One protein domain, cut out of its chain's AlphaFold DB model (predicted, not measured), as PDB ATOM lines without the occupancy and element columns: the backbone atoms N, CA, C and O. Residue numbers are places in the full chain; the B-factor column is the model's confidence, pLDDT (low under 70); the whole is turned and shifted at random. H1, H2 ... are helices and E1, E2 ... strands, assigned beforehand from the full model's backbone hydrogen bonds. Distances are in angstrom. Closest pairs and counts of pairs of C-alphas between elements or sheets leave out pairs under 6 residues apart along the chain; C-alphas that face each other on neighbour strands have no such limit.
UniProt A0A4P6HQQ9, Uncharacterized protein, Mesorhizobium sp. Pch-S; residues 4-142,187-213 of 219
ATOM      1  N   ASP A   4      11.970 -15.899  -1.664       98.44
ATOM      2  CA  ASP A   4      11.718 -14.573  -2.245       98.44
ATOM      3  C   ASP A   4      12.988 -13.974  -2.871       98.44
ATOM      4  O   ASP A   4      12.979 -13.557  -4.029       98.44
ATOM      5  N   LEU A   5      14.103 -14.000  -2.136       98.81
ATOM      6  CA  LEU A   5      15.374 -13.446  -2.596       98.81
ATOM      7  C   LEU A   5      15.910 -14.207  -3.818       98.81
ATOM      8  O   LEU A   5      16.355 -13.586  -4.781       98.81
ATOM      9  N   GLU A   6      15.807 -15.539  -3.814       98.75
ATOM     10  CA  GLU A   6      16.223 -16.376  -4.947       98.75
ATOM     11  C   GLU A   6      15.324 -16.154  -6.170       98.75
ATOM     12  O   GLU A   6      15.824 -16.075  -7.289       98.75
ATOM     13  N   THR A   7      14.020 -15.931  -5.967       98.81
ATOM     14  CA  THR A   7      13.086 -15.555  -7.044       98.81
ATOM     15  C   THR A   7      13.452 -14.209  -7.662       98.81
ATOM     16  O   THR A   7      13.499 -14.092  -8.889       98.81
ATOM     17  N   ARG A   8      13.721 -13.187  -6.839       98.75
ATOM     18  CA  ARG A   8      14.111 -11.855  -7.327       98.75
ATOM     19  C   ARG A   8      15.440 -11.900  -8.076       98.75
ATOM     20  O   ARG A   8      15.530 -11.328  -9.161       98.75
ATOM     21  N   LEU A   9      16.430 -12.625  -7.554       98.88
ATOM     22  CA  LEU A   9      17.715 -12.814  -8.226       98.88
ATOM     23  C   LEU A   9      17.553 -13.568  -9.556       98.88
ATOM     24  O   LEU A   9      18.047 -13.085 -10.574       98.88
ATOM     25  N   ALA A  10      16.802 -14.673  -9.590       98.81
ATOM     26  CA  ALA A  10      16.530 -15.418 -10.821       98.81
ATOM     27  C   ALA A  10      15.865 -14.534 -11.890       98.81
ATOM     28  O   ALA A  10      16.333 -14.462 -13.020       98.81
ATOM     29  N   LEU A  11      14.797 -13.814 -11.531       98.81
ATOM     30  CA  LEU A  11      14.084 -12.937 -12.466       98.81
ATOM     31  C   LEU A  11      14.928 -11.743 -12.924       98.81
ATOM     32  O   LEU A  11      14.723 -11.248 -14.032       98.81
ATOM     33  N   SER A  12      15.876 -11.278 -12.106       98.75
ATOM     34  CA  SER A  12      16.757 -10.168 -12.483       98.75
ATOM     35  C   SER A  12      17.647 -10.491 -13.689       98.75
ATOM     36  O   SER A  12      18.019  -9.565 -14.407       98.75
ATOM     37  N   ALA A  13      17.905 -11.778 -13.966       98.62
ATOM     38  CA  ALA A  13      18.664 -12.226 -15.133       98.62
ATOM     39  C   ALA A  13      17.972 -11.936 -16.467       98.62
ATOM     40  O   ALA A  13      18.651 -11.876 -17.487       98.62
ATOM     41  N   ALA A  14      16.650 -11.734 -16.474       98.38
ATOM     42  CA  ALA A  14      15.898 -11.348 -17.660       98.38
ATOM     43  C   ALA A  14      15.775  -9.815 -17.796       98.38
ATOM     44  O   ALA A  14      15.685  -9.099 -16.786       98.38
ATOM     45  N   PRO A  15      15.661  -9.290 -19.033       97.00
ATOM     46  CA  PRO A  15      15.233  -7.915 -19.282       97.00
ATOM     47  C   PRO A  15      13.902  -7.592 -18.579       97.00
ATOM     48  O   PRO A  15      13.032  -8.467 -18.525       97.00
ATOM     49  N   PRO A  16      13.683  -6.351 -18.092       96.62
ATOM     50  CA  PRO A  16      12.507  -5.991 -17.289       96.62
ATOM     51  C   PRO A  16      11.162  -6.427 -17.885       96.62
ATOM     52  O   PRO A  16      10.325  -6.979 -17.171       96.62
ATOM     53  N   ALA A  17      10.987  -6.262 -19.199       96.44
ATOM     54  CA  ALA A  17       9.756  -6.610 -19.907       96.44
ATOM     55  C   ALA A  17       9.422  -8.116 -19.894       96.44
ATOM     56  O   ALA A  17       8.265  -8.476 -20.082       96.44
ATOM     57  N   LEU A  18      10.399  -9.000 -19.660       97.44
ATOM     58  CA  LEU A  18      10.197 -10.455 -19.691       97.44
ATOM     59  C   LEU A  18       9.933 -11.060 -18.303       97.44
ATOM     60  O   LEU A  18       9.472 -12.197 -18.203       97.44
ATOM     61  N   ARG A  19      10.209 -10.320 -17.219       97.75
ATOM     62  CA  ARG A  19      10.196 -10.851 -15.840       97.75
ATOM     63  C   ARG A  19       8.798 -11.238 -15.355       97.75
ATOM     64  O   ARG A  19       8.637 -12.212 -14.614       97.75
ATOM     65  N   GLY A  20       7.783 -10.467 -15.752       97.44
ATOM     66  CA  GLY A  20       6.400 -10.641 -15.300       97.44
ATOM     67  C   GLY A  20       5.842 -12.026 -15.627       97.44
ATOM     68  O   GLY A  20       5.309 -12.695 -14.740       97.44
ATOM     69  N   ASP A  21       6.092 -12.494 -16.848       97.56
ATOM     70  CA  ASP A  21       5.507 -13.717 -17.406       97.56
ATOM     71  C   ASP A  21       6.482 -14.903 -17.471       97.56
ATOM     72  O   ASP A  21       6.146 -15.950 -18.028       97.56
ATOM     73  N   ALA A  22       7.687 -14.767 -16.909       98.62
ATOM     74  CA  ALA A  22       8.668 -15.846 -16.851       98.62
ATOM     75  C   ALA A  22       8.296 -16.924 -15.816       98.62
ATOM     76  O   ALA A  22       7.774 -16.642 -14.730       98.62
ATOM     77  N   THR A  23       8.618 -18.172 -16.158       98.88
ATOM     78  CA  THR A  23       8.613 -19.316 -15.238       98.88
ATOM     79  C   THR A  23       9.839 -19.236 -14.331       98.88
ATOM     80  O   THR A  23      10.908 -18.847 -14.791       98.88
ATOM     81  N   VAL A  24       9.717 -19.608 -13.055       98.88
ATOM     82  CA  VAL A  24      10.833 -19.610 -12.096       98.88
ATOM     83  C   VAL A  24      10.953 -20.962 -11.416       98.88
ATOM     84  O   VAL A  24       9.972 -21.485 -10.871       98.88
ATOM     85  N   TYR A  25      12.177 -21.482 -11.402       98.88
ATOM     86  CA  TYR A  25      12.582 -22.635 -10.611       98.88
ATOM     87  C   TYR A  25      13.513 -22.200  -9.479       98.88
ATOM     88  O   TYR A  25      14.427 -21.408  -9.700       98.88
ATOM     89  N   LEU A  26      13.293 -22.742  -8.282       98.69
ATOM     90  CA  LEU A  26      14.127 -22.500  -7.102       98.69
ATOM     91  C   LEU A  26      14.792 -23.796  -6.655       98.69
ATOM     92  O   LEU A  26      14.202 -24.870  -6.794       98.69
ATOM     93  N   LEU A  27      16.008 -23.702  -6.120       98.31
ATOM     94  CA  LEU A  27      16.734 -24.873  -5.647       98.31
ATOM     95  C   LEU A  27      16.235 -25.324  -4.268       98.31
ATOM     96  O   LEU A  27      16.389 -24.612  -3.277       98.31
ATOM     97  N   ASP A  28      15.747 -26.560  -4.182       97.19
ATOM     98  CA  ASP A  28      15.655 -27.313  -2.931       97.19
ATOM     99  C   ASP A  28      16.939 -28.156  -2.788       97.19
ATOM    100  O   ASP A  28      17.137 -29.088  -3.570       97.19
ATOM    101  N   PRO A  29      17.832 -27.876  -1.821       94.12
ATOM    102  CA  PRO A  29      19.090 -28.612  -1.684       94.12
ATOM    103  C   PRO A  29      18.926 -30.127  -1.499       94.12
ATOM    104  O   PRO A  29      19.854 -30.871  -1.807       94.12
ATOM    105  N   ALA A  30      17.770 -30.586  -1.008       96.06
ATOM    106  CA  ALA A  30      17.490 -32.001  -0.783       96.06
ATOM    107  C   ALA A  30      16.829 -32.692  -1.985       96.06
ATOM    108  O   ALA A  30      16.707 -33.916  -1.986       96.06
ATOM    109  N   LYS A  31      16.360 -31.942  -2.994       96.94
ATOM    110  CA  LYS A  31      15.583 -32.505  -4.118       96.94
ATOM    111  C   LYS A  31      15.991 -32.002  -5.506       96.94
ATOM    112  O   LYS A  31      15.550 -32.574  -6.498       96.94
ATOM    113  N   GLY A  32      16.800 -30.950  -5.598       97.88
ATOM    114  CA  GLY A  32      17.064 -30.226  -6.840       97.88
ATOM    115  C   GLY A  32      16.046 -29.108  -7.090       97.88
ATOM    116  O   GLY A  32      15.349 -28.654  -6.182       97.88
ATOM    117  N   TYR A  33      15.974 -28.620  -8.327       98.56
ATOM    118  CA  TYR A  33      15.117 -27.481  -8.662       98.56
ATOM    119  C   TYR A  33      13.635 -27.843  -8.727       98.56
ATOM    120  O   TYR A  33      13.245 -28.833  -9.346       98.56
ATOM    121  N   GLN A  34      12.797 -26.982  -8.152       98.19
ATOM    122  CA  GLN A  34      11.343 -27.118  -8.151       98.19
ATOM    123  C   GLN A  34      10.678 -25.888  -8.750       98.19
ATOM    124  O   GLN A  34      11.149 -24.762  -8.591       98.19
ATOM    125  N   LEU A  35       9.560 -26.117  -9.435       98.44
ATOM    126  CA  LEU A  35       8.746 -25.050  -9.994       98.44
ATOM    127  C   LEU A  35       8.177 -24.195  -8.855       98.44
ATOM    128  O   LEU A  35       7.369 -24.681  -8.066       98.44
ATOM    129  N   SER A  36       8.564 -22.921  -8.801       98.12
ATOM    130  CA  SER A  36       8.066 -21.968  -7.802       98.12
ATOM    131  C   SER A  36       7.035 -21.003  -8.376       98.12
ATOM    132  O   SER A  36       6.128 -20.573  -7.670       98.12
ATOM    133  N   LYS A  37       7.171 -20.641  -9.654       98.19
ATOM    134  CA  LYS A  37       6.239 -19.761 -10.364       98.19
ATOM    135  C   LYS A  37       6.080 -20.273 -11.785       98.19
ATOM    136  O   LYS A  37       7.071 -20.428 -12.491       98.19
ATOM    137  N   LYS A  38       4.844 -20.501 -12.223       98.19
ATOM    138  CA  LYS A  38       4.552 -20.839 -13.619       98.19
ATOM    139  C   LYS A  38       4.321 -19.563 -14.425       98.19
ATOM    140  O   LYS A  38       3.479 -18.755 -14.045       98.19
ATOM    141  N   GLY A  39       5.067 -19.404 -15.513       97.69
ATOM    142  CA  GLY A  39       4.924 -18.308 -16.465       97.69
ATOM    143  C   GLY A  39       4.134 -18.691 -17.719       97.69
ATOM    144  O   GLY A  39       3.628 -19.811 -17.841       97.69
ATOM    145  N   SER A  40       4.059 -17.756 -18.661       97.44
ATOM    146  CA  SER A  40       3.358 -17.880 -19.949       97.44
ATOM    147  C   SER A  40       4.201 -17.442 -21.155       97.44
ATOM    148  O   SER A  40       3.821 -17.739 -22.285       97.44
ATOM    149  N   SER A  41       5.353 -16.791 -20.950       96.50
ATOM    150  CA  SER A  41       6.182 -16.234 -22.037       96.50
ATOM    151  C   SER A  41       7.080 -17.252 -22.750       96.50
ATOM    152  O   SER A  41       7.689 -16.932 -23.767       96.50
ATOM    153  N   GLY A  42       7.216 -18.463 -22.201       95.56
ATOM    154  CA  GLY A  42       8.209 -19.449 -22.643       95.56
ATOM    155  C   GLY A  42       9.628 -19.193 -22.118       95.56
ATOM    156  O   GLY A  42      10.507 -20.014 -22.363       95.56
ATOM    157  N   VAL A  43       9.848 -18.101 -21.375       98.31
ATOM    158  CA  VAL A  43      11.107 -17.831 -20.663       98.31
ATOM    159  C   VAL A  43      11.096 -18.532 -19.306       98.31
ATOM    160  O   VAL A  43      10.101 -18.465 -18.576       98.31
ATOM    161  N   THR A  44      12.212 -19.165 -18.950       98.81
ATOM    162  CA  THR A  44      12.395 -19.858 -17.671       98.81
ATOM    163  C   THR A  44      13.661 -19.390 -16.974       98.81
ATOM    164  O   THR A  44      14.742 -19.461 -17.549       98.81
ATOM    165  N   CYS A  45      13.527 -18.954 -15.726       98.88
ATOM    166  CA  CYS A  45      14.595 -18.393 -14.913       98.88
ATOM    167  C   CYS A  45      14.928 -19.269 -13.702       98.88
ATOM    168  O   CYS A  45      14.043 -19.880 -13.096       98.88
ATOM    169  N   MET A  46      16.200 -19.277 -13.315       98.75
ATOM    170  CA  MET A  46      16.691 -19.860 -12.065       98.75
ATOM    171  C   MET A  46      17.987 -19.171 -11.620       98.75
ATOM    172  O   MET A  46      18.561 -18.368 -12.355       98.75
ATOM    173  N   VAL A  47      18.475 -19.518 -10.431       98.69
ATOM    174  CA  VAL A  47      19.863 -19.264 -10.034       98.69
ATOM    175  C   VAL A  47      20.584 -20.602 -10.027       98.69
ATOM    176  O   VAL A  47      20.272 -21.444  -9.191       98.69
ATOM    177  N   GLU A  48      21.532 -20.812 -10.938       97.88
ATOM    178  CA  GLU A  48      22.376 -22.001 -10.924       97.88
ATOM    179  C   GLU A  48      23.336 -21.955  -9.725       97.88
ATOM    180  O   GLU A  48      24.069 -20.984  -9.519       97.88
ATOM    181  N   ARG A  49      23.292 -23.004  -8.893       96.62
ATOM    182  CA  ARG A  49      24.096 -23.135  -7.658       96.62
ATOM    183  C   ARG A  49      24.877 -24.451  -7.560       96.62
ATOM    184  O   ARG A  49      25.520 -24.715  -6.544       96.62
ATOM    185  N   THR A  50      24.807 -25.292  -8.592       95.00
ATOM    186  CA  THR A  50      25.558 -26.551  -8.689       95.00
ATOM    187  C   THR A  50      26.352 -26.534  -9.983       95.00
ATOM    188  O   THR A  50      25.821 -26.876 -11.031       95.00
ATOM    189  N   SER A  51      27.618 -26.142  -9.879       91.44
ATOM    190  CA  SER A  51      28.566 -26.161 -10.991       91.44
ATOM    191  C   SER A  51      29.129 -27.575 -11.128       91.44
ATOM    192  O   SER A  51      29.823 -28.052 -10.231       91.44
ATOM    193  N   TRP A  52      28.786 -28.279 -12.206       91.50
ATOM    194  CA  TRP A  52      29.225 -29.666 -12.434       91.50
ATOM    195  C   TRP A  52      30.720 -29.773 -12.770       91.50
ATOM    196  O   TRP A  52      31.329 -30.832 -12.629       91.50
ATOM    197  N   ASP A  53      31.303 -28.685 -13.261       87.88
ATOM    198  CA  ASP A  53      32.663 -28.583 -13.778       87.88
ATOM    199  C   ASP A  53      33.716 -28.321 -12.688       87.88
ATOM    200  O   ASP A  53      34.909 -28.514 -12.938       87.88
ATOM    201  N   LEU A  54      33.280 -27.960 -11.477       86.62
ATOM    202  CA  LEU A  54      34.134 -27.770 -10.305       86.62
ATOM    203  C   LEU A  54      34.461 -29.096  -9.611       86.62
ATOM    204  O   LEU A  54      33.654 -30.023  -9.589       86.62
ATOM    205  N   SER A  55      35.643 -29.160  -8.995       83.69
ATOM    206  CA  SER A  55      36.102 -30.312  -8.201       83.69
ATOM    207  C   SER A  55      35.367 -30.471  -6.868       83.69
ATOM    208  O   SER A  55      35.519 -31.477  -6.185       83.69
ATOM    209  N   ASP A  56      34.605 -29.463  -6.448       90.69
ATOM    210  CA  ASP A  56      33.854 -29.473  -5.205       90.69
ATOM    211  C   ASP A  56      32.493 -28.790  -5.357       90.69
ATOM    212  O   ASP A  56      32.288 -27.850  -6.126       90.69
ATOM    213  N   PHE A  57      31.531 -29.254  -4.562       92.31
ATOM    214  CA  PHE A  57      30.222 -28.630  -4.461       92.31
ATOM    215  C   PHE A  57      30.241 -27.439  -3.524       92.31
ATOM    216  O   PHE A  57      29.713 -27.474  -2.407       92.31
ATOM    217  N   ARG A  58      30.807 -26.356  -4.036       92.62
ATOM    218  CA  ARG A  58      30.804 -25.061  -3.373       92.62
ATOM    219  C   ARG A  58      29.386 -24.634  -2.987       92.62
ATOM    220  O   ARG A  58      28.398 -24.919  -3.674       92.62
ATOM    221  N   ASP A  59      29.281 -23.939  -1.864       92.25
ATOM    222  CA  ASP A  59      28.036 -23.339  -1.382       92.25
ATOM    223  C   ASP A  59      27.925 -21.848  -1.759       92.25
ATOM    224  O   ASP A  59      26.929 -21.191  -1.425       92.25
ATOM    225  N   ASP A  60      28.936 -21.316  -2.455       95.12
ATOM    226  CA  ASP A  60      29.107 -19.906  -2.793       95.12
ATOM    227  C   ASP A  60      28.954 -19.589  -4.294       95.12
ATOM    228  O   ASP A  60      29.323 -18.499  -4.714       95.12
ATOM    229  N   ILE A  61      28.384 -20.497  -5.092       96.44
ATOM    230  CA  ILE A  61      28.085 -20.269  -6.516       96.44
ATOM    231  C   ILE A  61      26.648 -19.764  -6.689       96.44
ATOM    232  O   ILE A  61      25.708 -20.337  -6.126       96.44
ATOM    233  N   TYR A  62      26.494 -18.686  -7.464       97.94
ATOM    234  CA  TYR A  62      25.217 -18.047  -7.784       97.94
ATOM    235  C   TYR A  62      25.250 -17.489  -9.208       97.94
ATOM    236  O   TYR A  62      25.763 -16.394  -9.444       97.94
ATOM    237  N   ILE A  63      24.685 -18.228 -10.156       97.94
ATOM    238  CA  ILE A  63      24.664 -17.859 -11.574       97.94
ATOM    239  C   ILE A  63      23.201 -17.637 -11.989       97.94
ATOM    240  O   ILE A  63      22.498 -18.590 -12.323       97.94
ATOM    241  N   PRO A  64      22.673 -16.408 -11.890       98.56
ATOM    242  CA  PRO A  64      21.304 -16.112 -12.299       98.56
ATOM    243  C   PRO A  64      21.178 -16.141 -13.830       98.56
ATOM    244  O   PRO A  64      21.892 -15.430 -14.535       98.56
ATOM    245  N   LEU A  65      20.260 -16.969 -14.332       97.88
ATOM    246  CA  LEU A  65      20.079 -17.273 -15.754       97.88
ATOM    247  C   LEU A  65      18.590 -17.296 -16.103       97.88
ATOM    248  O   LEU A  65      17.783 -17.834 -15.341       97.88
ATOM    249  N   CYS A  66      18.237 -16.811 -17.293       98.75
ATOM    250  CA  CYS A  66      16.929 -17.047 -17.899       98.75
ATOM    251  C   CYS A  66      17.078 -17.571 -19.326       98.75
ATOM    252  O   CYS A  66      17.630 -16.884 -20.176       98.75
ATOM    253  N   TYR A  67      16.526 -18.742 -19.619       98.44
ATOM    254  CA  TYR A  67      16.535 -19.333 -20.955       98.44
ATOM    255  C   TYR A  67      15.212 -19.069 -21.672       98.44
ATOM    256  O   TYR A  67      14.148 -19.106 -21.050       98.44
ATOM    257  N   ASP A  68      15.257 -18.859 -22.985       97.81
ATOM    258  CA  ASP A  68      14.067 -18.964 -23.829       97.81
ATOM    259  C   ASP A  68      13.537 -20.416 -23.894       97.81
ATOM    260  O   ASP A  68      14.036 -21.324 -23.220       97.81
ATOM    261  N   ALA A  69      12.518 -20.670 -24.718       96.38
ATOM    262  CA  ALA A  69      11.915 -21.998 -24.833       96.38
ATOM    263  C   ALA A  69      12.888 -23.072 -25.372       96.38
ATOM    264  O   ALA A  69      12.821 -24.239 -24.964       96.38
ATOM    265  N   ALA A  70      13.806 -22.703 -26.271       96.25
ATOM    266  CA  ALA A  70      14.772 -23.633 -26.846       96.25
ATOM    267  C   ALA A  70      15.826 -24.022 -25.802       96.25
ATOM    268  O   ALA A  70      16.084 -25.210 -25.602       96.25
ATOM    269  N   GLY A  71      16.353 -23.050 -25.055       96.12
ATOM    270  CA  GLY A  71      17.266 -23.315 -23.944       96.12
ATOM    271  C   GLY A  71      16.596 -24.024 -22.766       96.12
ATOM    272  O   GLY A  71      17.187 -24.920 -22.169       96.12
ATOM    273  N   THR A  72      15.331 -23.708 -22.477       96.25
ATOM    274  CA  THR A  72      14.538 -24.372 -21.427       96.25
ATOM    275  C   THR A  72      14.415 -25.876 -21.681       96.25
ATOM    276  O   THR A  72      14.510 -26.674 -20.751       96.25
ATOM    277  N   SER A  73      14.212 -26.283 -22.937       94.62
ATOM    278  CA  SER A  73      14.054 -27.695 -23.320       94.62
ATOM    279  C   SER A  73      15.377 -28.451 -23.511       94.62
ATOM    280  O   SER A  73      15.357 -29.667 -23.706       94.62
ATOM    281  N   THR A  74      16.518 -27.757 -23.435       94.69
ATOM    282  CA  THR A  74      17.849 -28.327 -23.692       94.69
ATOM    283  C   THR A  74      18.828 -27.988 -22.570       94.69
ATOM    284  O   THR A  74      19.066 -28.813 -21.689       94.69
ATOM    285  N   TYR A  75      19.379 -26.777 -22.565       93.81
ATOM    286  CA  TYR A  75      20.444 -26.380 -21.656       93.81
ATOM    287  C   TYR A  75      20.018 -26.361 -20.189       93.81
ATOM    288  O   TYR A  75      20.674 -26.948 -19.330       93.81
ATOM    289  N   LEU A  76      18.849 -25.796 -19.910       94.94
ATOM    290  CA  LEU A  76      18.320 -25.754 -18.551       94.94
ATOM    291  C   LEU A  76      18.120 -27.157 -17.956       94.94
ATOM    292  O   LEU A  76      18.299 -27.346 -16.756       94.94
ATOM    293  N   GLN A  77      17.776 -28.151 -18.785       95.00
ATOM    294  CA  GLN A  77      17.502 -29.510 -18.313       95.00
ATOM    295  C   GLN A  77      18.729 -30.145 -17.661       95.00
ATOM    296  O   GLN A  77      18.607 -30.736 -16.591       95.00
ATOM    297  N   HIS A  78      19.916 -29.982 -18.251       92.88
ATOM    298  CA  HIS A  78      21.123 -30.568 -17.674       92.88
ATOM    299  C   HIS A  78      21.645 -29.778 -16.465       92.88
ATOM    300  O   HIS A  78      22.240 -30.378 -15.573       92.88
ATOM    301  N   ILE A  79      21.369 -28.473 -16.361       95.25
ATOM    302  CA  ILE A  79      21.624 -27.708 -15.125       95.25
ATOM    303  C   ILE A  79      20.720 -28.219 -13.993       95.25
ATOM    304  O   ILE A  79      21.168 -28.456 -12.868       95.25
ATOM    305  N   MET A  80      19.433 -28.439 -14.291       97.50
ATOM    306  CA  MET A  80      18.486 -28.976 -13.316       97.50
ATOM    307  C   MET A  80      18.854 -30.393 -12.873       97.50
ATOM    308  O   MET A  80      18.791 -30.703 -11.680       97.50
ATOM    309  N   GLU A  81      19.269 -31.232 -13.821       96.94
ATOM    310  CA  GLU A  81      19.726 -32.593 -13.561       96.94
ATOM    311  C   GLU A  81      20.966 -32.620 -12.654       96.94
ATOM    312  O   GLU A  81      20.999 -33.407 -11.711       96.94
ATOM    313  N   ALA A  82      21.932 -31.716 -12.849       96.69
ATOM    314  CA  ALA A  82      23.147 -31.655 -12.032       96.69
ATOM    315  C   ALA A  82      22.805 -31.434 -10.553       96.69
ATOM    316  O   ALA A  82      23.322 -32.111  -9.661       96.69
ATOM    317  N   ALA A  83      21.872 -30.517 -10.285       97.62
ATOM    318  CA  ALA A  83      21.395 -30.267  -8.932       97.62
ATOM    319  C   ALA A  83      20.576 -31.435  -8.361       97.62
ATOM    320  O   ALA A  83      20.672 -31.703  -7.165       97.62
ATOM    321  N   ALA A  84      19.802 -32.144  -9.189       98.12
ATOM    322  CA  ALA A  84      19.066 -33.332  -8.759       98.12
ATOM    323  C   ALA A  84      20.009 -34.494  -8.395       98.12
ATOM    324  O   ALA A  84      19.808 -35.141  -7.371       98.12
ATOM    325  N   LEU A  85      21.062 -34.728  -9.183       97.69
ATOM    326  CA  LEU A  85      22.077 -35.749  -8.905       97.69
ATOM    327  C   LEU A  85      22.865 -35.427  -7.630       97.69
ATOM    328  O   LEU A  85      23.030 -36.299  -6.776       97.69
ATOM    329  N   ARG A  86      23.261 -34.159  -7.440       97.06
ATOM    330  CA  ARG A  86      23.843 -33.684  -6.172       97.06
ATOM    331  C   ARG A  86      22.910 -33.953  -4.990       97.06
ATOM    332  O   ARG A  86      23.353 -34.459  -3.965       97.06
ATOM    333  N   ALA A  87      21.623 -33.638  -5.127       97.38
ATOM    334  CA  ALA A  87      20.626 -33.872  -4.081       97.38
ATOM    335  C   ALA A  87      20.431 -35.367  -3.753       97.38
ATOM    336  O   ALA A  87      20.104 -35.712  -2.620       97.38
ATOM    337  N   GLN A  88      20.676 -36.257  -4.719       97.69
ATOM    338  CA  GLN A  88      20.663 -37.714  -4.532       97.69
ATOM    339  C   GLN A  88      21.950 -38.264  -3.891       97.69
ATOM    340  O   GLN A  88      22.039 -39.464  -3.644       97.69
ATOM    341  N   GLY A  89      22.933 -37.408  -3.596       96.62
ATOM    342  CA  GLY A  89      24.174 -37.784  -2.922       96.62
ATOM    343  C   GLY A  89      25.325 -38.169  -3.851       96.62
ATOM    344  O   GLY A  89      26.343 -38.647  -3.360       96.62
ATOM    345  N   MET A  90      25.198 -37.961  -5.168       97.38
ATOM    346  CA  MET A  90      26.343 -38.057  -6.082       97.38
ATOM    347  C   MET A  90      27.355 -36.970  -5.723       97.38
ATOM    348  O   MET A  90      26.948 -35.823  -5.601       97.38
ATOM    349  N   ASP A  91      28.636 -37.304  -5.561       96.19
ATOM    350  CA  ASP A  91      29.693 -36.322  -5.285       96.19
ATOM    351  C   ASP A  91      30.131 -35.532  -6.538       96.19
ATOM    352  O   ASP A  91      29.738 -35.838  -7.667       96.19
ATOM    353  N   ALA A  92      30.925 -34.476  -6.325       95.56
ATOM    354  CA  ALA A  92      31.348 -33.558  -7.382       95.56
ATOM    355  C   ALA A  92      32.226 -34.238  -8.444       95.56
ATOM    356  O   ALA A  92      31.990 -34.044  -9.635       95.56
ATOM    357  N   ASP A  93      33.177 -35.082  -8.037       95.69
ATOM    358  CA  ASP A  93      34.078 -35.782  -8.960       95.69
ATOM    359  C   ASP A  93      33.314 -36.765  -9.860       95.69
ATOM    360  O   ASP A  93      33.536 -36.818 -11.076       95.69
ATOM    361  N   THR A  94      32.366 -37.510  -9.284       96.19
ATOM    362  CA  THR A  94      31.503 -38.438 -10.020       96.19
ATOM    363  C   THR A  94      30.597 -37.687 -10.991       96.19
ATOM    364  O   THR A  94      30.495 -38.079 -12.157       96.19
ATOM    365  N   LEU A  95      29.981 -36.582 -10.552       96.44
ATOM    366  CA  LEU A  95      29.155 -35.739 -11.419       96.44
ATOM    367  C   LEU A  95      29.975 -35.165 -12.582       96.44
ATOM    368  O   LEU A  95      29.537 -35.218 -13.732       96.44
ATOM    369  N   ASN A  96      31.178 -34.664 -12.298       95.38
ATOM    370  CA  ASN A  96      32.089 -34.111 -13.293       95.38
ATOM    371  C   ASN A  96      32.451 -35.149 -14.362       95.38
ATOM    372  O   ASN A  96      32.335 -34.885 -15.563       95.38
ATOM    373  N   ALA A  97      32.848 -36.350 -13.935       94.81
ATOM    374  CA  ALA A  97      33.195 -37.446 -14.831       94.81
ATOM    375  C   ALA A  97      32.009 -37.860 -15.717       94.81
ATOM    376  O   ALA A  97      32.181 -38.038 -16.932       94.81
ATOM    377  N   GLU A  98      30.812 -37.957 -15.133       95.06
ATOM    378  CA  GLU A  98      29.578 -38.292 -15.846       95.06
ATOM    379  C   GLU A  98      29.216 -37.214 -16.875       95.06
ATOM    380  O   GLU A  98      28.979 -37.531 -18.041       95.06
ATOM    381  N   TYR A  99      29.256 -35.931 -16.505       94.94
ATOM    382  CA  TYR A  99      28.945 -34.831 -17.422       94.94
ATOM    383  C   TYR A  99      29.952 -34.755 -18.566       94.94
ATOM    384  O   TYR A  99      29.559 -34.698 -19.732       94.94
ATOM    385  N   ARG A 100      31.256 -34.866 -18.277       93.31
ATOM    386  CA  ARG A 100      32.295 -34.935 -19.319       93.31
ATOM    387  C   ARG A 100      32.056 -36.095 -20.282       93.31
ATOM    388  O   ARG A 100      32.257 -35.935 -21.485       93.31
ATOM    389  N   LYS A 101      31.656 -37.266 -19.776       94.88
ATOM    390  CA  LYS A 101      31.293 -38.416 -20.614       94.88
ATOM    391  C   LYS A 101      30.080 -38.095 -21.483       94.88
ATOM    392  O   LYS A 101      30.141 -38.294 -22.690       94.88
ATOM    393  N   ARG A 102      29.019 -37.546 -20.900       94.06
ATOM    394  CA  ARG A 102      27.774 -37.198 -21.595       94.06
ATOM    395  C   ARG A 102      27.942 -36.149 -22.685       94.06
ATOM    396  O   ARG A 102      27.298 -36.284 -23.726       94.06
ATOM    397  N   TYR A 103      28.817 -35.167 -22.477       92.06
ATOM    398  CA  TYR A 103      29.222 -34.215 -23.509       92.06
ATOM    399  C   TYR A 103      29.975 -34.903 -24.654       92.06
ATOM    400  O   TYR A 103      29.608 -34.720 -25.811       92.06
ATOM    401  N   ARG A 104      30.978 -35.749 -24.356       92.12
ATOM    402  CA  ARG A 104      31.708 -36.513 -25.391       92.12
ATOM    403  C   ARG A 104      30.790 -37.428 -26.199       92.12
ATOM    404  O   ARG A 104      30.910 -37.494 -27.418       92.12
ATOM    405  N   ASP A 105      29.866 -38.096 -25.517       94.12
ATOM    406  CA  ASP A 105      28.906 -39.029 -26.109       94.12
ATOM    407  C   ASP A 105      27.713 -38.305 -26.768       94.12
ATOM    408  O   ASP A 105      26.823 -38.958 -27.310       94.12
ATOM    409  N   LYS A 106      27.677 -36.963 -26.721       91.50
ATOM    410  CA  LYS A 106      26.619 -36.109 -27.293       91.50
ATOM    411  C   LYS A 106      25.211 -36.462 -26.805       91.50
ATOM    412  O   LYS A 106      24.235 -36.403 -27.548       91.50
ATOM    413  N   THR A 107      25.110 -36.851 -25.537       92.69
ATOM    414  CA  THR A 107      23.831 -37.224 -24.908       92.69
ATOM    415  C   THR A 107      23.024 -36.007 -24.464       92.69
ATOM    416  O   THR A 107      21.793 -36.063 -24.445       92.69
ATOM    417  N   PHE A 108      23.692 -34.894 -24.144       92.88
ATOM    418  CA  PHE A 108      23.016 -33.627 -23.906       92.88
ATOM    419  C   PHE A 108      22.540 -33.037 -25.229       92.88
ATOM    420  O   PHE A 108      23.293 -32.918 -26.194       92.88
ATOM    421  N   LYS A 109      21.259 -32.673 -25.270       91.75
ATOM    422  CA  LYS A 109      20.669 -32.027 -26.438       91.75
ATOM    423  C   LYS A 109      21.126 -30.578 -26.522       91.75
ATOM    424  O   LYS A 109      21.257 -29.899 -25.502       91.75
ATOM    425  N   VAL A 110      21.268 -30.104 -27.753       91.69
ATOM    426  CA  VAL A 110      21.487 -28.695 -28.083       91.69
ATOM    427  C   VAL A 110      20.244 -28.131 -28.774       91.69
ATOM    428  O   VAL A 110      19.498 -28.901 -29.387       91.69
ATOM    429  N   PRO A 111      19.975 -26.819 -28.672       91.19
ATOM    430  CA  PRO A 111      18.902 -26.166 -29.412       91.19
ATOM    431  C   PRO A 111      18.974 -26.447 -30.921       91.19
ATOM    432  O   PRO A 111      20.019 -26.262 -31.539       91.19
ATOM    433  N   GLU A 112      17.851 -26.843 -31.533       87.88
ATOM    434  CA  GLU A 112      17.756 -27.079 -32.992       87.88
ATOM    435  C   GLU A 112      17.914 -25.795 -33.820       87.88
ATOM    436  O   GLU A 112      18.238 -25.830 -35.005       87.88
ATOM    437  N   LYS A 113      17.661 -24.650 -33.190       88.69
ATOM    438  CA  LYS A 113      17.837 -23.315 -33.752       88.69
ATOM    439  C   LYS A 113      18.456 -22.409 -32.701       88.69
ATOM    440  O   LYS A 113      18.312 -22.657 -31.503       88.69
ATOM    441  N   SER A 114      19.092 -21.337 -33.163       91.38
ATOM    442  CA  SER A 114      19.572 -20.299 -32.260       91.38
ATOM    443  C   SER A 114      18.416 -19.686 -31.459       91.38
ATOM    444  O   SER A 114      17.253 -19.693 -31.878       91.38
ATOM    445  N   GLY A 115      18.773 -19.182 -30.291       96.25
ATOM    446  CA  GLY A 115      17.904 -18.625 -29.273       96.25
ATOM    447  C   GLY A 115      18.754 -17.843 -28.281       96.25
ATOM    448  O   GLY A 115      19.923 -17.555 -28.559       96.25
ATOM    449  N   VAL A 116      18.184 -17.498 -27.135       97.69
ATOM    450  CA  VAL A 116      18.819 -16.596 -26.175       97.69
ATOM    451  C   VAL A 116      18.696 -17.079 -24.734       97.69
ATOM    452  O   VAL A 116      17.617 -17.418 -24.246       97.69
ATOM    453  N   SER A 117      19.828 -17.088 -24.035       98.06
ATOM    454  CA  SER A 117      19.892 -17.053 -22.579       98.06
ATOM    455  C   SER A 117      20.264 -15.643 -22.127       98.06
ATOM    456  O   SER A 117      21.124 -14.985 -22.715       98.06
ATOM    457  N   TYR A 118      19.589 -15.158 -21.095       98.50
ATOM    458  CA  TYR A 118      19.810 -13.853 -20.499       98.50
ATOM    459  C   TYR A 118      20.538 -14.004 -19.165       98.50
ATOM    460  O   TYR A 118      20.129 -14.798 -18.313       98.50
ATOM    461  N   MET A 119      21.583 -13.197 -18.981       98.12
ATOM    462  CA  MET A 119      22.338 -13.037 -17.738       98.12
ATOM    463  C   MET A 119      22.519 -11.549 -17.434       98.12
ATOM    464  O   MET A 119      23.616 -11.081 -17.152       98.12
ATOM    465  N   VAL A 120      21.435 -10.769 -17.506       98.12
ATOM    466  CA  VAL A 120      21.471  -9.315 -17.248       98.12
ATOM    467  C   VAL A 120      21.214  -8.960 -15.777       98.12
ATOM    468  O   VAL A 120      20.818  -7.841 -15.454       98.12
ATOM    469  N   ALA A 121      21.423  -9.922 -14.878       98.25
ATOM    470  CA  ALA A 121      21.334  -9.720 -13.439       98.25
ATOM    471  C   ALA A 121      22.407  -8.723 -12.968       98.25
ATOM    472  O   ALA A 121      23.467  -8.617 -13.590       98.25
ATOM    473  N   PRO A 122      22.185  -8.012 -11.847       97.75
ATOM    474  CA  PRO A 122      23.152  -7.035 -11.354       97.75
ATOM    475  C   PRO A 122      24.436  -7.688 -10.824       97.75
ATOM    476  O   PRO A 122      25.469  -7.026 -10.766       97.75
ATOM    477  N   ILE A 123      24.379  -8.973 -10.445       97.31
ATOM    478  CA  ILE A 123      25.535  -9.755 -10.005       97.31
ATOM    479  C   ILE A 123      25.463 -11.186 -10.514       97.31
ATOM    480  O   ILE A 123      24.383 -11.749 -10.686       97.31
ATOM    481  N   MET A 124      26.630 -11.800 -10.613       97.06
ATOM    482  CA  MET A 124      26.819 -13.244 -10.590       97.06
ATOM    483  C   MET A 124      28.013 -13.564  -9.692       97.06
ATOM    484  O   MET A 124      28.922 -12.740  -9.540       97.06
ATOM    485  N   ARG A 125      28.018 -14.759  -9.102       96.56
ATOM    486  CA  ARG A 125      29.157 -15.295  -8.364       96.56
ATOM    487  C   ARG A 125      29.568 -16.653  -8.916       96.56
ATOM    488  O   ARG A 125      28.882 -17.645  -8.682       96.56
ATOM    489  N   THR A 126      30.673 -16.689  -9.651       94.56
ATOM    490  CA  THR A 126      31.223 -17.908 -10.265       94.56
ATOM    491  C   THR A 126      32.682 -17.700 -10.667       94.56
ATOM    492  O   THR A 126      33.237 -16.621 -10.445       94.56
ATOM    493  N   ILE A 127      33.310 -18.736 -11.225       91.12
ATOM    494  CA  ILE A 127      34.611 -18.637 -11.881       91.12
ATOM    495  C   ILE A 127      34.529 -17.631 -13.026       91.12
ATOM    496  O   ILE A 127      33.675 -17.745 -13.901       91.12
ATOM    497  N   GLY A 128      35.438 -16.661 -13.039       86.81
ATOM    498  CA  GLY A 128      35.496 -15.701 -14.127       86.81
ATOM    499  C   GLY A 128      36.754 -14.843 -14.137       86.81
ATOM    500  O   GLY A 128      37.659 -15.043 -13.318       86.81
ATOM    501  N   PRO A 129      36.818 -13.889 -15.078       85.12
ATOM    502  CA  PRO A 129      37.921 -12.946 -15.198       85.12
ATOM    503  C   PRO A 129      38.184 -12.163 -13.900       85.12
ATOM    504  O   PRO A 129      37.264 -11.963 -13.101       85.12
ATOM    505  N   PRO A 130      39.420 -11.672 -13.694       83.56
ATOM    506  CA  PRO A 130      40.569 -11.783 -14.604       83.56
ATOM    507  C   PRO A 130      41.436 -13.038 -14.392       83.56
ATOM    508  O   PRO A 130      42.260 -13.356 -15.240       83.56
ATOM    509  N   ASP A 131      41.291 -13.753 -13.272       85.81
ATOM    510  CA  ASP A 131      42.221 -14.823 -12.866       85.81
ATOM    511  C   ASP A 131      41.590 -16.225 -12.818       85.81
ATOM    512  O   ASP A 131      42.209 -17.163 -12.311       85.81
ATOM    513  N   MET A 132      40.370 -16.365 -13.346       87.31
ATOM    514  CA  MET A 132      39.611 -17.618 -13.386       87.31
ATOM    515  C   MET A 132      39.403 -18.239 -11.999       87.31
ATOM    516  O   MET A 132      39.419 -19.460 -11.831       87.31
ATOM    517  N   LYS A 133      39.167 -17.388 -10.997       90.56
ATOM    518  CA  LYS A 133      38.707 -17.783  -9.658       90.56
ATOM    519  C   LYS A 133      37.268 -17.342  -9.416       90.56
ATOM    520  O   LYS A 133      36.678 -16.619 -10.212       90.56
ATOM    521  N   VAL A 134      36.694 -17.806  -8.304       92.75
ATOM    522  CA  VAL A 134      35.317 -17.476  -7.921       92.75
ATOM    523  C   VAL A 134      35.228 -16.044  -7.393       92.75
ATOM    524  O   VAL A 134      35.641 -15.759  -6.264       92.75
ATOM    525  N   HIS A 135      34.603 -15.173  -8.180       92.75
ATOM    526  CA  HIS A 135      34.391 -13.757  -7.869       92.75
ATOM    527  C   HIS A 135      32.920 -13.414  -7.850       92.75
ATOM    528  O   HIS A 135      32.120 -14.060  -8.517       92.75
ATOM    529  N   THR A 136      32.589 -12.349  -7.130       95.75
ATOM    530  CA  THR A 136      31.296 -11.675  -7.261       95.75
ATOM    531  C   THR A 136      31.495 -10.488  -8.174       95.75
ATOM    532  O   THR A 136      32.306  -9.611  -7.882       95.75
ATOM    533  N   MET A 137      30.790 -10.489  -9.298       94.75
ATOM    534  CA  MET A 137      31.033  -9.564 -10.396       94.75
ATOM    535  C   MET A 137      29.728  -9.041 -10.982       94.75
ATOM    536  O   MET A 137      28.728  -9.757 -11.062       94.75
ATOM    537  N   ALA A 138      29.768  -7.783 -11.418       95.19
ATOM    538  CA  ALA A 138      28.728  -7.158 -12.219       95.19
ATOM    539  C   ALA A 138      29.108  -7.302 -13.694       95.19
ATOM    540  O   ALA A 138      29.762  -6.430 -14.267       95.19
ATOM    541  N   MET A 139      28.716  -8.426 -14.287       95.12
ATOM    542  CA  MET A 139      29.013  -8.754 -15.679       95.12
ATOM    543  C   MET A 139      27.719  -9.055 -16.452       95.12
ATOM    544  O   MET A 139      27.541 -10.180 -16.900       95.12
ATOM    545  N   PRO A 140      26.765  -8.110 -16.566       97.31
ATOM    546  CA  PRO A 140      25.512  -8.364 -17.267       97.31
ATOM    547  C   PRO A 140      25.740  -8.609 -18.763       97.31
ATOM    548  O   PRO A 140      26.390  -7.816 -19.444       97.31
ATOM    549  N   HIS A 141      25.193  -9.701 -19.291       97.81
ATOM    550  CA  HIS A 141      25.354 -10.078 -20.696       97.81
ATOM    551  C   HIS A 141      24.169 -10.872 -21.244       97.81
ATOM    552  O   HIS A 141      23.306 -11.372 -20.516       97.81
ATOM    553  N   VAL A 142      24.140 -10.984 -22.568       98.19
ATOM    554  CA  VAL A 142      23.219 -11.832 -23.321       98.19
ATOM    555  C   VAL A 142      24.022 -12.923 -24.018       98.19
ATOM    556  O   VAL A 142      25.099 -12.661 -24.550       98.19
ATOM    557  N   GLY A 187      26.773  -2.617 -22.414       94.25
ATOM    558  CA  GLY A 187      27.669  -1.477 -22.251       94.25
ATOM    559  C   GLY A 187      27.651  -0.908 -20.831       94.25
ATOM    560  O   GLY A 187      26.781  -1.220 -20.014       94.25
ATOM    561  N   ASP A 188      28.608  -0.025 -20.538       93.88
ATOM    562  CA  ASP A 188      28.755   0.581 -19.209       93.88
ATOM    563  C   ASP A 188      27.508   1.362 -18.773       93.88
ATOM    564  O   ASP A 188      27.144   1.348 -17.596       93.88
ATOM    565  N   ALA A 189      26.815   2.010 -19.715       96.12
ATOM    566  CA  ALA A 189      25.597   2.764 -19.429       96.12
ATOM    567  C   ALA A 189      24.438   1.836 -19.023       96.12
ATOM    568  O   ALA A 189      23.741   2.086 -18.031       96.12
ATOM    569  N   GLU A 190      24.250   0.732 -19.748       96.31
ATOM    570  CA  GLU A 190      23.251  -0.286 -19.424       96.31
ATOM    571  C   GLU A 190      23.594  -0.991 -18.107       96.31
ATOM    572  O   GLU A 190      22.716  -1.152 -17.258       96.31
ATOM    573  N   LYS A 191      24.869  -1.346 -17.888       96.50
ATOM    574  CA  LYS A 191      25.363  -1.921 -16.626       96.50
ATOM    575  C   LYS A 191      25.071  -0.986 -15.452       96.50
ATOM    576  O   LYS A 191      24.507  -1.430 -14.453       96.50
ATOM    577  N   ALA A 192      25.400   0.301 -15.568       96.94
ATOM    578  CA  ALA A 192      25.129   1.291 -14.525       96.94
ATOM    579  C   ALA A 192      23.627   1.408 -14.217       96.94
ATOM    580  O   ALA A 192      23.242   1.460 -13.048       96.94
ATOM    581  N   THR A 193      22.781   1.372 -15.248       97.88
ATOM    582  CA  THR A 193      21.317   1.388 -15.095       97.88
ATOM    583  C   THR A 193      20.816   0.138 -14.371       97.88
ATOM    584  O   THR A 193      20.070   0.252 -13.403       97.88
ATOM    585  N   ILE A 194      21.283  -1.057 -14.762       97.94
ATOM    586  CA  ILE A 194      20.933  -2.324 -14.096       97.94
ATOM    587  C   ILE A 194      21.299  -2.281 -12.607       97.94
ATOM    588  O   ILE A 194      20.487  -2.665 -11.765       97.94
ATOM    589  N   LEU A 195      22.502  -1.802 -12.272       97.75
ATOM    590  CA  LEU A 195      22.959  -1.698 -10.884       97.75
ATOM    591  C   LEU A 195      22.122  -0.700 -10.073       97.75
ATOM    592  O   LEU A 195      21.770  -0.990  -8.930       97.75
ATOM    593  N   ALA A 196      21.776   0.447 -10.660       97.69
ATOM    594  CA  ALA A 196      20.938   1.452 -10.012       97.69
ATOM    595  C   ALA A 196      19.513   0.930  -9.761       97.69
ATOM    596  O   ALA A 196      19.023   0.982  -8.630       97.69
ATOM    597  N   ASP A 197      18.878   0.352 -10.783       97.69
ATOM    598  CA  ASP A 197      17.505  -0.163 -10.717       97.69
ATOM    599  C   ASP A 197      17.367  -1.361  -9.770       97.69
ATOM    600  O   ASP A 197      16.295  -1.610  -9.214       97.69
ATOM    601  N   GLN A 198      18.439  -2.137  -9.590       97.69
ATOM    602  CA  GLN A 198      18.464  -3.317  -8.725       97.69
ATOM    603  C   GLN A 198      19.145  -3.063  -7.376       97.69
ATOM    604  O   GLN A 198      19.491  -4.019  -6.680       97.69
ATOM    605  N   LYS A 199      19.299  -1.801  -6.957       97.69
ATOM    606  CA  LYS A 199      19.976  -1.454  -5.699       97.69
ATOM    607  C   LYS A 199      19.404  -2.178  -4.473       97.69
ATOM    608  O   LYS A 199      20.166  -2.701  -3.671       97.69
ATOM    609  N   VAL A 200      18.079  -2.258  -4.347       98.31
ATOM    610  CA  VAL A 200      17.441  -2.958  -3.214       98.31
ATOM    611  C   VAL A 200      17.780  -4.451  -3.223       98.31
ATOM    612  O   VAL A 200      18.093  -5.020  -2.186       98.31
ATOM    613  N   LEU A 201      17.773  -5.085  -4.400       98.62
ATOM    614  CA  LEU A 201      18.168  -6.487  -4.536       98.62
ATOM    615  C   LEU A 201      19.645  -6.686  -4.160       98.62
ATOM    616  O   LEU A 201      19.959  -7.642  -3.460       98.62
ATOM    617  N   LEU A 202      20.537  -5.789  -4.587       98.38
ATOM    618  CA  LEU A 202      21.957  -5.819  -4.220       98.38
ATOM    619  C   LEU A 202      22.166  -5.719  -2.705       98.38
ATOM    620  O   LEU A 202      22.908  -6.522  -2.137       98.38
ATOM    621  N   ASP A 203      21.495  -4.763  -2.061       98.00
ATOM    622  CA  ASP A 203      21.592  -4.544  -0.617       98.00
ATOM    623  C   ASP A 203      21.081  -5.787   0.152       98.00
ATOM    624  O   ASP A 203      21.747  -6.261   1.074       98.00
ATOM    625  N   ASP A 204      19.969  -6.392  -0.286       98.56
ATOM    626  CA  ASP A 204      19.424  -7.622   0.309       98.56
ATOM    627  C   ASP A 204      20.334  -8.848   0.105       98.56
ATOM    628  O   ASP A 204      20.475  -9.679   1.007       98.56
ATOM    629  N   LEU A 205      20.955  -8.988  -1.072       98.44
ATOM    630  CA  LEU A 205      21.900 -10.073  -1.364       98.44
ATOM    631  C   LEU A 205      23.140  -9.971  -0.477       98.44
ATOM    632  O   LEU A 205      23.558 -10.972   0.105       98.44
ATOM    633  N   CYS A 206      23.673  -8.757  -0.341       97.12
ATOM    634  CA  CYS A 206      24.807  -8.446   0.520       97.12
ATOM    635  C   CYS A 206      24.482  -8.703   2.002       97.12
ATOM    636  O   CYS A 206      25.280  -9.306   2.719       97.12
ATOM    637  N   ALA A 207      23.279  -8.333   2.454       98.00
ATOM    638  CA  ALA A 207      22.811  -8.624   3.809       98.00
ATOM    639  C   ALA A 207      22.586 -10.127   4.055       98.00
ATOM    640  O   ALA A 207      22.804 -10.612   5.165       98.00
ATOM    641  N   TYR A 208      22.153 -10.876   3.035       97.88
ATOM    642  CA  TYR A 208      21.996 -12.327   3.122       97.88
ATOM    643  C   TYR A 208      23.348 -13.038   3.243       97.88
ATOM    644  O   TYR A 208      23.496 -13.918   4.095       97.88
ATOM    645  N   ARG A 209      24.326 -12.682   2.398       97.44
ATOM    646  CA  ARG A 209      25.714 -13.159   2.485       97.44
ATOM    647  C   ARG A 209      26.678 -12.093   1.971       97.44
ATOM    648  O   ARG A 209      26.561 -11.652   0.833       97.44
ATOM    649  N   ASP A 210      27.702 -11.797   2.759       95.94
ATOM    650  CA  ASP A 210      28.762 -10.834   2.438       95.94
ATOM    651  C   ASP A 210      29.508 -11.151   1.131       95.94
ATOM    652  O   ASP A 210      29.843 -10.256   0.358       95.94
ATOM    653  N   ILE A 211      29.692 -12.435   0.822       95.81
ATOM    654  CA  ILE A 211      30.255 -12.896  -0.451       95.81
ATOM    655  C   ILE A 211      29.433 -12.458  -1.670       95.81
ATOM    656  O   ILE A 211      29.946 -12.535  -2.777       95.81
ATOM    657  N   LEU A 212      28.176 -12.034  -1.513       97.06
ATOM    658  CA  LEU A 212      27.327 -11.522  -2.594       97.06
ATOM    659  C   LEU A 212      27.324  -9.993  -2.682       97.06
ATOM    660  O   LEU A 212      26.673  -9.438  -3.565       97.06
ATOM    661  N   CYS A 213      28.063  -9.306  -1.813       95.00
ATOM    662  CA  CYS A 213      28.305  -7.882  -1.968       95.00
ATOM    663  C   CYS A 213      29.227  -7.654  -3.173       95.00
ATOM    664  O   CYS A 213      30.281  -8.282  -3.300       95.00
TER     665      CYS A 213
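What this domain is: This is residues 4 to 142 and 187 to 213 of the 219 residues of an uncharacterized protein of Mesorhizobium sp. Pch-S (UniProt A0A4P6HQQ9). A strongly twisted five-stranded sheet makes the core, with H1 on one face and H4 on the other, three layers in all. H5 folds back beside H4 at one end, H7 packs on H1, and H6 lies at the other end. The printed part has 166 residues, with seven named helices and seven named strands in the order H1 H2 E1 E2 E3 E4 H3 H4 H5 E5 E6 E7 H6 H7. The class is mixed; the large sheet, in the order E2 E1 E3 E4 E5, is mixed too. The whole is compact, with a radius of gyration of the C-alphas of 15.6 A, spanning 43 by 34 by 30 A.

How they stand to each other: Begin at H1, residues 4 to 12, which is on the sheet of E1, 23 to 28, E2, 32 to 37, E3, 44 to 48, E4, 63 to 67, and E5, 116 to 119. H2, residues 16 to 19, only grazes this sheet. Within hydrogen-bond range, look for N 26 and O 34, 3.0 A, in the hairpin E1 and E2, and N 45 and O 23, 2.8 A, between the parallel E1 and E3. On the opposite face from H1, find H3, residues 69 to 72, and H4, residues 75 to 87. H5, residues 92 to 104, makes a helical hairpin with H4 at a shallow tilt of 29 degrees, touching it with residues 92 to 95 alone; the C-alphas of Ala 82 and Leu 95 are closest, 7.3 A. E6, residues 124 to 128, and E7, residues 133 to 137, form a hairpin with N 137 and O 124 at 2.9 A. H7, residues 199 to 208, touches H1, with the C-alphas of Arg 8 and Leu 201 closest, 7.3 A. H6, residues 188 to 197, is close to H7 but not clearly touching it. Every O i to N i+4 pair is within range in H1, H4, H5, H6 and H7.

Where its parts are: Find C-alpha 4 at (11.718, -14.573, -2.245), where H1 begins. H4 runs 19.1 A from first to last C-alpha. H7 ends at C-alpha 208, at (21.996, -12.327, 3.122).

The domain as a whole: Asp 105 and Ala 196 have the C-alphas farthest apart, 44.3 A. Across the cut, where residues 143 to 186 are not printed, C-alphas 142 and 187 are 11.3 A apart. The links E3 to E4 and H5 to E5 are long. No printed residue has a pLDDT under 70.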